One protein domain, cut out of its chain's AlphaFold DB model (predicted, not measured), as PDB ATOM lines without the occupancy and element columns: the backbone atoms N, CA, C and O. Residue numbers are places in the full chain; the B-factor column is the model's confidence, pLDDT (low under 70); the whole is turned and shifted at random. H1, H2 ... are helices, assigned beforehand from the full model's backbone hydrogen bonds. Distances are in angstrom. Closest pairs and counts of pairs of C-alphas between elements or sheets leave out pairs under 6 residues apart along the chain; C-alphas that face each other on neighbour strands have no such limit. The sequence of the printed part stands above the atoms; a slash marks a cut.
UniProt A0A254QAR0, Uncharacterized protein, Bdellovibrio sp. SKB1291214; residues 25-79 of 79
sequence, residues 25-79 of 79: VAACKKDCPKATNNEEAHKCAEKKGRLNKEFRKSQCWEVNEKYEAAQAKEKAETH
ATOM      1  N   VAL A  25     144.967 164.939 229.365       94.56
ATOM      2  CA  VAL A  25     145.898 163.904 228.893       94.56
ATOM      3  C   VAL A  25     145.980 163.864 227.369       94.56
ATOM      4  O   VAL A  25     147.087 163.759 226.830       94.56
ATOM      5  N   ALA A  26     144.856 164.032 226.668       94.62
ATOM      6  CA  ALA A  26     144.844 164.123 225.214       94.62
ATOM      7  C   ALA A  26     145.552 165.397 224.723       94.62
ATOM      8  O   ALA A  26     146.470 165.317 223.900       94.62
ATOM      9  N   ALA A  27     145.191 166.564 225.268       94.12
ATOM     10  CA  ALA A  27     145.760 167.851 224.854       94.12
ATOM     11  C   ALA A  27     147.261 167.973 225.163       94.12
ATOM     12  O   ALA A  27     148.015 168.603 224.418       94.12
ATOM     13  N   CYS A  28     147.712 167.341 226.243       95.44
ATOM     14  CA  CYS A  28     149.091 167.389 226.693       95.44
ATOM     15  C   CYS A  28     149.945 166.224 226.202       95.44
ATOM     16  O   CYS A  28     151.123 166.192 226.538       95.44
ATOM     17  N   LYS A  29     149.443 165.278 225.394       95.50
ATOM     18  CA  LYS A  29     150.199 164.058 225.048       95.50
ATOM     19  C   LYS A  29     151.569 164.333 224.419       95.50
ATOM     20  O   LYS A  29     152.532 163.625 224.704       95.50
ATOM     21  N   LYS A  30     151.677 165.376 223.593       95.62
ATOM     22  CA  LYS A  30     152.942 165.791 222.963       95.62
ATOM     23  C   LYS A  30     153.944 166.337 223.983       95.62
ATOM     24  O   LYS A  30     155.138 166.061 223.896       95.62
ATOM     25  N   ASP A  31     153.458 167.100 224.953       94.75
ATOM     26  CA  ASP A  31     154.282 167.753 225.965       94.75
ATOM     27  C   ASP A  31     154.580 166.850 227.165       94.75
ATOM     28  O   ASP A  31     155.666 166.907 227.745       94.75
ATOM     29  N   CYS A  32     153.638 165.983 227.499       95.00
ATOM     30  CA  CYS A  32     153.608 165.101 228.651       95.00
ATOM     31  C   CYS A  32     153.344 163.656 228.192       95.00
ATOM     32  O   CYS A  32     152.349 163.051 228.584       95.00
ATOM     33  N   PRO A  33     154.234 163.049 227.381       96.19
ATOM     34  CA  PRO A  33     153.980 161.748 226.749       96.19
ATOM     35  C   PRO A  33     153.822 160.597 227.746       96.19
ATOM     36  O   PRO A  33     153.161 159.602 227.438       96.19
ATOM     37  N   LYS A  34     154.411 160.753 228.937       95.81
ATOM     38  CA  LYS A  34     154.355 159.786 230.038       95.81
ATOM     39  C   LYS A  34     153.068 159.865 230.857       95.81
ATOM     40  O   LYS A  34     152.827 158.943 231.621       95.81
ATOM     41  N   ALA A  35     152.281 160.932 230.719       96.12
ATOM     42  CA  ALA A  35     151.006 161.019 231.408       96.12
ATOM     43  C   ALA A  35     150.021 160.003 230.814       96.12
ATOM     44  O   ALA A  35     149.905 159.857 229.588       96.12
ATOM     45  N   THR A  36     149.339 159.293 231.705       94.56
ATOM     46  CA  THR A  36     148.341 158.263 231.400       94.56
ATOM     47  C   THR A  36     146.929 158.685 231.791       94.56
ATOM     48  O   THR A  36     145.963 158.101 231.313       94.56
ATOM     49  N   ASN A  37     146.804 159.729 232.611       94.56
ATOM     50  CA  ASN A  37     145.541 160.296 233.064       94.56
ATOM     51  C   ASN A  37     145.637 161.830 233.210       94.56
ATOM     52  O   ASN A  37     146.724 162.410 233.118       94.56
ATOM     53  N   ASN A  38     144.488 162.482 233.424       93.44
ATOM     54  CA  ASN A  38     144.385 163.943 233.525       93.44
ATOM     55  C   ASN A  38     145.191 164.522 234.691       93.44
ATOM     56  O   ASN A  38     145.796 165.577 234.539       93.44
ATOM     57  N   GLU A  39     145.264 163.822 235.823       93.62
ATOM     58  CA  GLU A  39     145.992 164.298 237.000       93.62
ATOM     59  C   GLU A  39     147.515 164.297 236.770       93.62
ATOM     60  O   GLU A  39     148.216 165.250 237.116       93.62
ATOM     61  N   GLU A  40     148.044 163.251 236.129       96.12
ATOM     62  CA  GLU A  40     149.447 163.187 235.710       96.12
ATOM     63  C   GLU A  40     149.780 164.241 234.648       96.12
ATOM     64  O   GLU A  40     150.857 164.849 234.687       96.12
ATOM     65  N   ALA A  41     148.866 164.466 233.703       96.44
ATOM     66  CA  ALA A  41     149.027 165.472 232.661       96.44
ATOM     67  C   ALA A  41     149.027 166.891 233.247       96.44
ATOM     68  O   ALA A  41     149.913 167.676 232.910       96.44
ATOM     69  N   HIS A  42     148.125 167.174 234.189       96.06
ATOM     70  CA  HIS A  42     148.056 168.424 234.946       96.06
ATOM     71  C   HIS A  42     149.361 168.700 235.710       96.06
ATOM     72  O   HIS A  42     150.028 169.701 235.447       96.06
ATOM     73  N   LYS A  43     149.831 167.760 236.545       96.56
ATOM     74  CA  LYS A  43     151.106 167.901 237.284       96.56
ATOM     75  C   LYS A  43     152.298 168.153 236.353       96.56
ATOM     76  O   LYS A  43     153.227 168.899 236.680       96.56
ATOM     77  N   CYS A  44     152.307 167.510 235.185       97.12
ATOM     78  CA  CYS A  44     153.332 167.735 234.173       97.12
ATOM     79  C   CYS A  44     153.237 169.138 233.551       97.12
ATOM     80  O   CYS A  44     154.262 169.823 233.447       97.12
ATOM     81  N   ALA A  45     152.031 169.569 233.170       96.50
ATOM     82  CA  ALA A  45     151.770 170.888 232.614       96.50
ATOM     83  C   ALA A  45     152.168 171.991 233.607       96.50
ATOM     84  O   ALA A  45     152.961 172.857 233.241       96.50
ATOM     85  N   GLU A  46     151.757 171.899 234.875       96.38
ATOM     86  CA  GLU A  46     152.157 172.815 235.954       96.38
ATOM     87  C   GLU A  46     153.677 172.956 236.063       96.38
ATOM     88  O   GLU A  46     154.239 174.057 236.022       96.38
ATOM     89  N   LYS A  47     154.377 171.817 236.146       96.12
ATOM     90  CA  LYS A  47     155.837 171.804 236.254       96.12
ATOM     91  C   LYS A  47     156.491 172.471 235.046       96.12
ATOM     92  O   LYS A  47     157.444 173.235 235.217       96.12
ATOM     93  N   LYS A  48     155.996 172.206 233.833       94.94
ATOM     94  CA  LYS A  48     156.509 172.833 232.609       94.94
ATOM     95  C   LYS A  48     156.212 174.327 232.557       94.94
ATOM     96  O   LYS A  48     157.126 175.094 232.267       94.94
ATOM     97  N   GLY A  49     154.998 174.760 232.881       95.94
ATOM     98  CA  GLY A  49     154.621 176.174 232.882       95.94
ATOM     99  C   GLY A  49     155.366 176.987 233.934       95.94
ATOM    100  O   GLY A  49     155.706 178.150 233.696       95.94
ATOM    101  N   ARG A  50     155.724 176.387 235.074       94.44
ATOM    102  CA  ARG A  50     156.579 177.047 236.071       94.44
ATOM    103  C   ARG A  50     157.982 177.337 235.536       94.44
ATOM    104  O   ARG A  50     158.549 178.376 235.861       94.44
ATOM    105  N   LEU A  51     158.526 176.432 234.724       92.31
ATOM    106  CA  LEU A  51     159.907 176.489 234.235       92.31
ATOM    107  C   LEU A  51     160.046 177.145 232.851       92.31
ATOM    108  O   LEU A  51     161.132 177.600 232.507       92.31
ATOM    109  N   ASN A  52     158.973 177.206 232.060       93.62
ATOM    110  CA  ASN A  52     158.995 177.713 230.692       93.62
ATOM    111  C   ASN A  52     157.788 178.625 230.416       93.62
ATOM    112  O   ASN A  52     156.646 178.176 230.341       93.62
ATOM    113  N   LYS A  53     158.052 179.921 230.217       93.69
ATOM    114  CA  LYS A  53     157.013 180.916 229.914       93.69
ATOM    115  C   LYS A  53     156.403 180.739 228.520       93.69
ATOM    116  O   LYS A  53     155.219 181.004 228.361       93.69
ATOM    117  N   GLU A  54     157.165 180.258 227.538       95.25
ATOM    118  CA  GLU A  54     156.637 179.989 226.192       95.25
ATOM    119  C   GLU A  54     155.678 178.799 226.198       95.25
ATOM    120  O   GLU A  54     154.677 178.804 225.488       95.25
ATOM    121  N   PHE A  55     155.911 177.818 227.074       95.94
ATOM    122  CA  PHE A  55     154.973 176.713 227.267       95.94
ATOM    123  C   PHE A  55     153.592 177.192 227.737       95.94
ATOM    124  O   PHE A  55     152.590 176.580 227.377       95.94
ATOM    125  N   ARG A  56     153.502 178.320 228.457       95.94
ATOM    126  CA  ARG A  56     152.210 178.887 228.890       95.94
ATOM    127  C   ARG A  56     151.337 179.399 227.743       95.94
ATOM    128  O   ARG A  56     150.170 179.699 227.952       95.94
ATOM    129  N   LYS A  57     151.891 179.506 226.535       95.88
ATOM    130  CA  LYS A  57     151.149 179.836 225.311       95.88
ATOM    131  C   LYS A  57     150.694 178.584 224.549       95.88
ATOM    132  O   LYS A  57     150.106 178.705 223.481       95.88
ATOM    133  N   SER A  58     151.030 177.389 225.039       95.75
ATOM    134  CA  SER A  58     150.674 176.126 224.389       95.75
ATOM    135  C   SER A  58     149.226 175.729 224.669       95.75
ATOM    136  O   SER A  58     148.656 176.071 225.705       95.75
ATOM    137  N   GLN A  59     148.670 174.907 223.780       95.38
ATOM    138  CA  GLN A  59     147.345 174.313 223.953       95.38
ATOM    139  C   GLN A  59     147.260 173.430 225.211       95.38
ATOM    140  O   GLN A  59     146.233 173.417 225.881       95.38
ATOM    141  N   CYS A  60     148.339 172.725 225.571       95.69
ATOM    142  CA  CYS A  60     148.378 171.934 226.802       95.69
ATOM    143  C   CYS A  60     148.194 172.815 228.050       95.69
ATOM    144  O   CYS A  60     147.436 172.456 228.947       95.69
ATOM    145  N   TRP A  61     148.834 173.991 228.093       96.94
ATOM    146  CA  TRP A  61     148.662 174.928 229.206       96.94
ATOM    147  C   TRP A  61     147.243 175.500 229.269       96.94
ATOM    148  O   TRP A  61     146.645 175.543 230.338       96.94
ATOM    149  N   GLU A  62     146.673 175.879 228.126       95.38
ATOM    150  CA  GLU A  62     145.302 176.396 228.073       95.38
ATOM    151  C   GLU A  62     144.274 175.375 228.591       95.38
ATOM    152  O   GLU A  62     143.374 175.716 229.359       95.38
ATOM    153  N   VAL A  63     144.413 174.107 228.193       94.94
ATOM    154  CA  VAL A  63     143.517 173.028 228.634       94.94
ATOM    155  C   VAL A  63     143.744 172.684 230.112       94.94
ATOM    156  O   VAL A  63     142.775 172.410 230.818       94.94
ATOM    157  N   ASN A  64     144.985 172.767 230.608       95.56
ATOM    158  CA  ASN A  64     145.292 172.632 232.034       95.56
ATOM    159  C   ASN A  64     144.556 173.679 232.888       95.56
ATOM    160  O   ASN A  64     143.904 173.320 233.862       95.56
ATOM    161  N   GLU A  65     144.605 174.955 232.504       94.75
ATOM    162  CA  GLU A  65     143.938 176.037 233.251       94.75
ATOM    163  C   GLU A  65     142.411 175.839 233.286       94.75
ATOM    164  O   GLU A  65     141.757 176.064 234.306       94.75
ATOM    165  N   LYS A  66     141.824 175.352 232.183       92.25
ATOM    166  CA  LYS A  66     140.397 174.990 232.121       92.25
ATOM    167  C   LYS A  66     140.060 173.826 233.056       92.25
ATOM    168  O   LYS A  66     139.020 173.861 233.711       92.25
ATOM    169  N   TYR A  67     140.934 172.823 233.135       91.62
ATOM    170  CA  TYR A  67     140.791 171.703 234.064       91.62
ATOM    171  C   TYR A  67     140.824 172.171 235.525       91.62
ATOM    172  O   TYR A  67     139.949 171.798 236.303       91.62
ATOM    173  N   GLU A  68     141.756 173.053 235.890       90.81
ATOM    174  CA  GLU A  68     141.824 173.625 237.242       90.81
ATOM    175  C   GLU A  68     140.585 174.457 237.587       90.81
ATOM    176  O   GLU A  68     140.020 174.306 238.672       90.81
ATOM    177  N   ALA A  69     140.108 175.283 236.652       90.25
ATOM    178  CA  ALA A  69     138.891 176.068 236.836       90.25
ATOM    179  C   ALA A  69     137.644 175.186 237.026       90.25
ATOM    180  O   ALA A  69     136.785 175.514 237.846       90.25
ATOM    181  N   ALA A  70     137.540 174.068 236.300       86.50
ATOM    182  CA  ALA A  70     136.449 173.108 236.464       86.50
ATOM    183  C   ALA A  70     136.499 172.427 237.840       86.50
ATOM    184  O   ALA A  70     135.489 172.387 238.539       86.50
ATOM    185  N   GLN A  71     137.682 171.987 238.281       85.69
ATOM    186  CA  GLN A  71     137.844 171.364 239.600       85.69
ATOM    187  C   GLN A  71     137.584 172.339 240.756       85.69
ATOM    188  O   GLN A  71     137.071 171.944 241.802       85.69
ATOM    189  N   ALA A  72     137.933 173.617 240.591       85.06
ATOM    190  CA  ALA A  72     137.633 174.645 241.583       85.06
ATOM    191  C   ALA A  72     136.122 174.904 241.707       85.06
ATOM    192  O   ALA A  72     135.630 175.079 242.820       85.06
ATOM    193  N   LYS A  73     135.386 174.893 240.586       79.88
ATOM    194  CA  LYS A  73     133.921 175.023 240.578       79.88
ATOM    195  C   LYS A  73     133.237 173.823 241.223       79.88
ATOM    196  O   LYS A  73     132.410 174.018 242.100       79.88
ATOM    197  N   GLU A  74     133.645 172.604 240.872       76.88
ATOM    198  CA  GLU A  74     133.076 171.383 241.453       76.88
ATOM    199  C   GLU A  74     133.230 171.358 242.982       76.88
ATOM    200  O   GLU A  74     132.271 171.079 243.700       76.88
ATOM    201  N   LYS A  75     134.409 171.739 243.497       75.44
ATOM    202  CA  LYS A  75     134.662 171.859 244.945       75.44
ATOM    203  C   LYS A  75     133.822 172.940 245.627       75.44
ATOM    204  O   LYS A  75     133.525 172.806 246.809       75.44
ATOM    205  N   ALA A  76     133.482 174.014 244.917       72.94
ATOM    206  CA  ALA A  76     132.653 175.094 245.444       72.94
ATOM    207  C   ALA A  76     131.157 174.737 245.456       72.94
ATOM    208  O   ALA A  76     130.427 175.257 246.286       72.94
ATOM    209  N   GLU A  77     130.710 173.862 244.554       68.81
ATOM    210  CA  GLU A  77     129.315 173.402 244.468       68.81
ATOM    211  C   GLU A  77     129.010 172.207 245.391       68.81
ATOM    212  O   GLU A  77     127.846 171.917 245.659       68.81
ATOM    213  N   THR A  78     130.037 171.514 245.896       62.03
ATOM    214  CA  THR A  78     129.902 170.400 246.859       62.03
ATOM    215  C   THR A  78     130.009 170.815 248.334       62.03
ATOM    216  O   THR A  78     129.901 169.953 249.209       62.03
ATOM    217  N   HIS A  79     130.197 172.106 248.617       47.06
ATOM    218  CA  HIS A  79     130.284 172.698 249.958       47.06
ATOM    219  C   HIS A  79     129.106 173.635 250.240       47.06
ATOM    220  O   HIS A  79     128.719 173.719 251.428       47.06
TER     221      HIS A  79
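AT A GLANCE: This is residues 25 to 79 of the 79 residues of an uncharacterized protein of Bdellovibrio sp. SKB1291214 (UniProt A0A254QAR0). A small body, made of the unnamed stretch 25 to 37, helix H1 and the first part of H2, has one long arm: residues 69 to 79, of which 69 to 77 belong to H2, stick out from it. The two helices slant steeply past each other, with residues 60 to 64 of H2 packed on H1. The 55 printed residues hold two named helices, H1 then H2, and no named strand; the class is all helix. The whole is compact, with a radius of gyration of the C-alphas of 11.6 A and spans of 35 by 23 by 15 A.

HOW THE PARTS SIT: H1, residues 38 to 51, and H2, residues 59 to 77, touch, H2 with residues 60 to 64 alone. Their closest C-alphas, those of His 42 and Asn 64, are 5.8 A apart. They run opposite ways at a steep tilt of 60 degrees. In both, every O i to N i+4 pair is within hydrogen-bond range.

IN THESE COORDINATES: H1 begins at C-alpha 38 (144.385, 163.943, 233.525) and is 20.0 A long. H2 is 27.3 A long and ends at C-alpha 77 (129.315, 173.402, 244.468).

THE WHOLE: The farthest C-alphas, Glu 54 and His 79, are 36.2 A apart. The printed part has no cut, and the link from H1 to H2 is short. Residues 77 to 79 have pLDDT under 70.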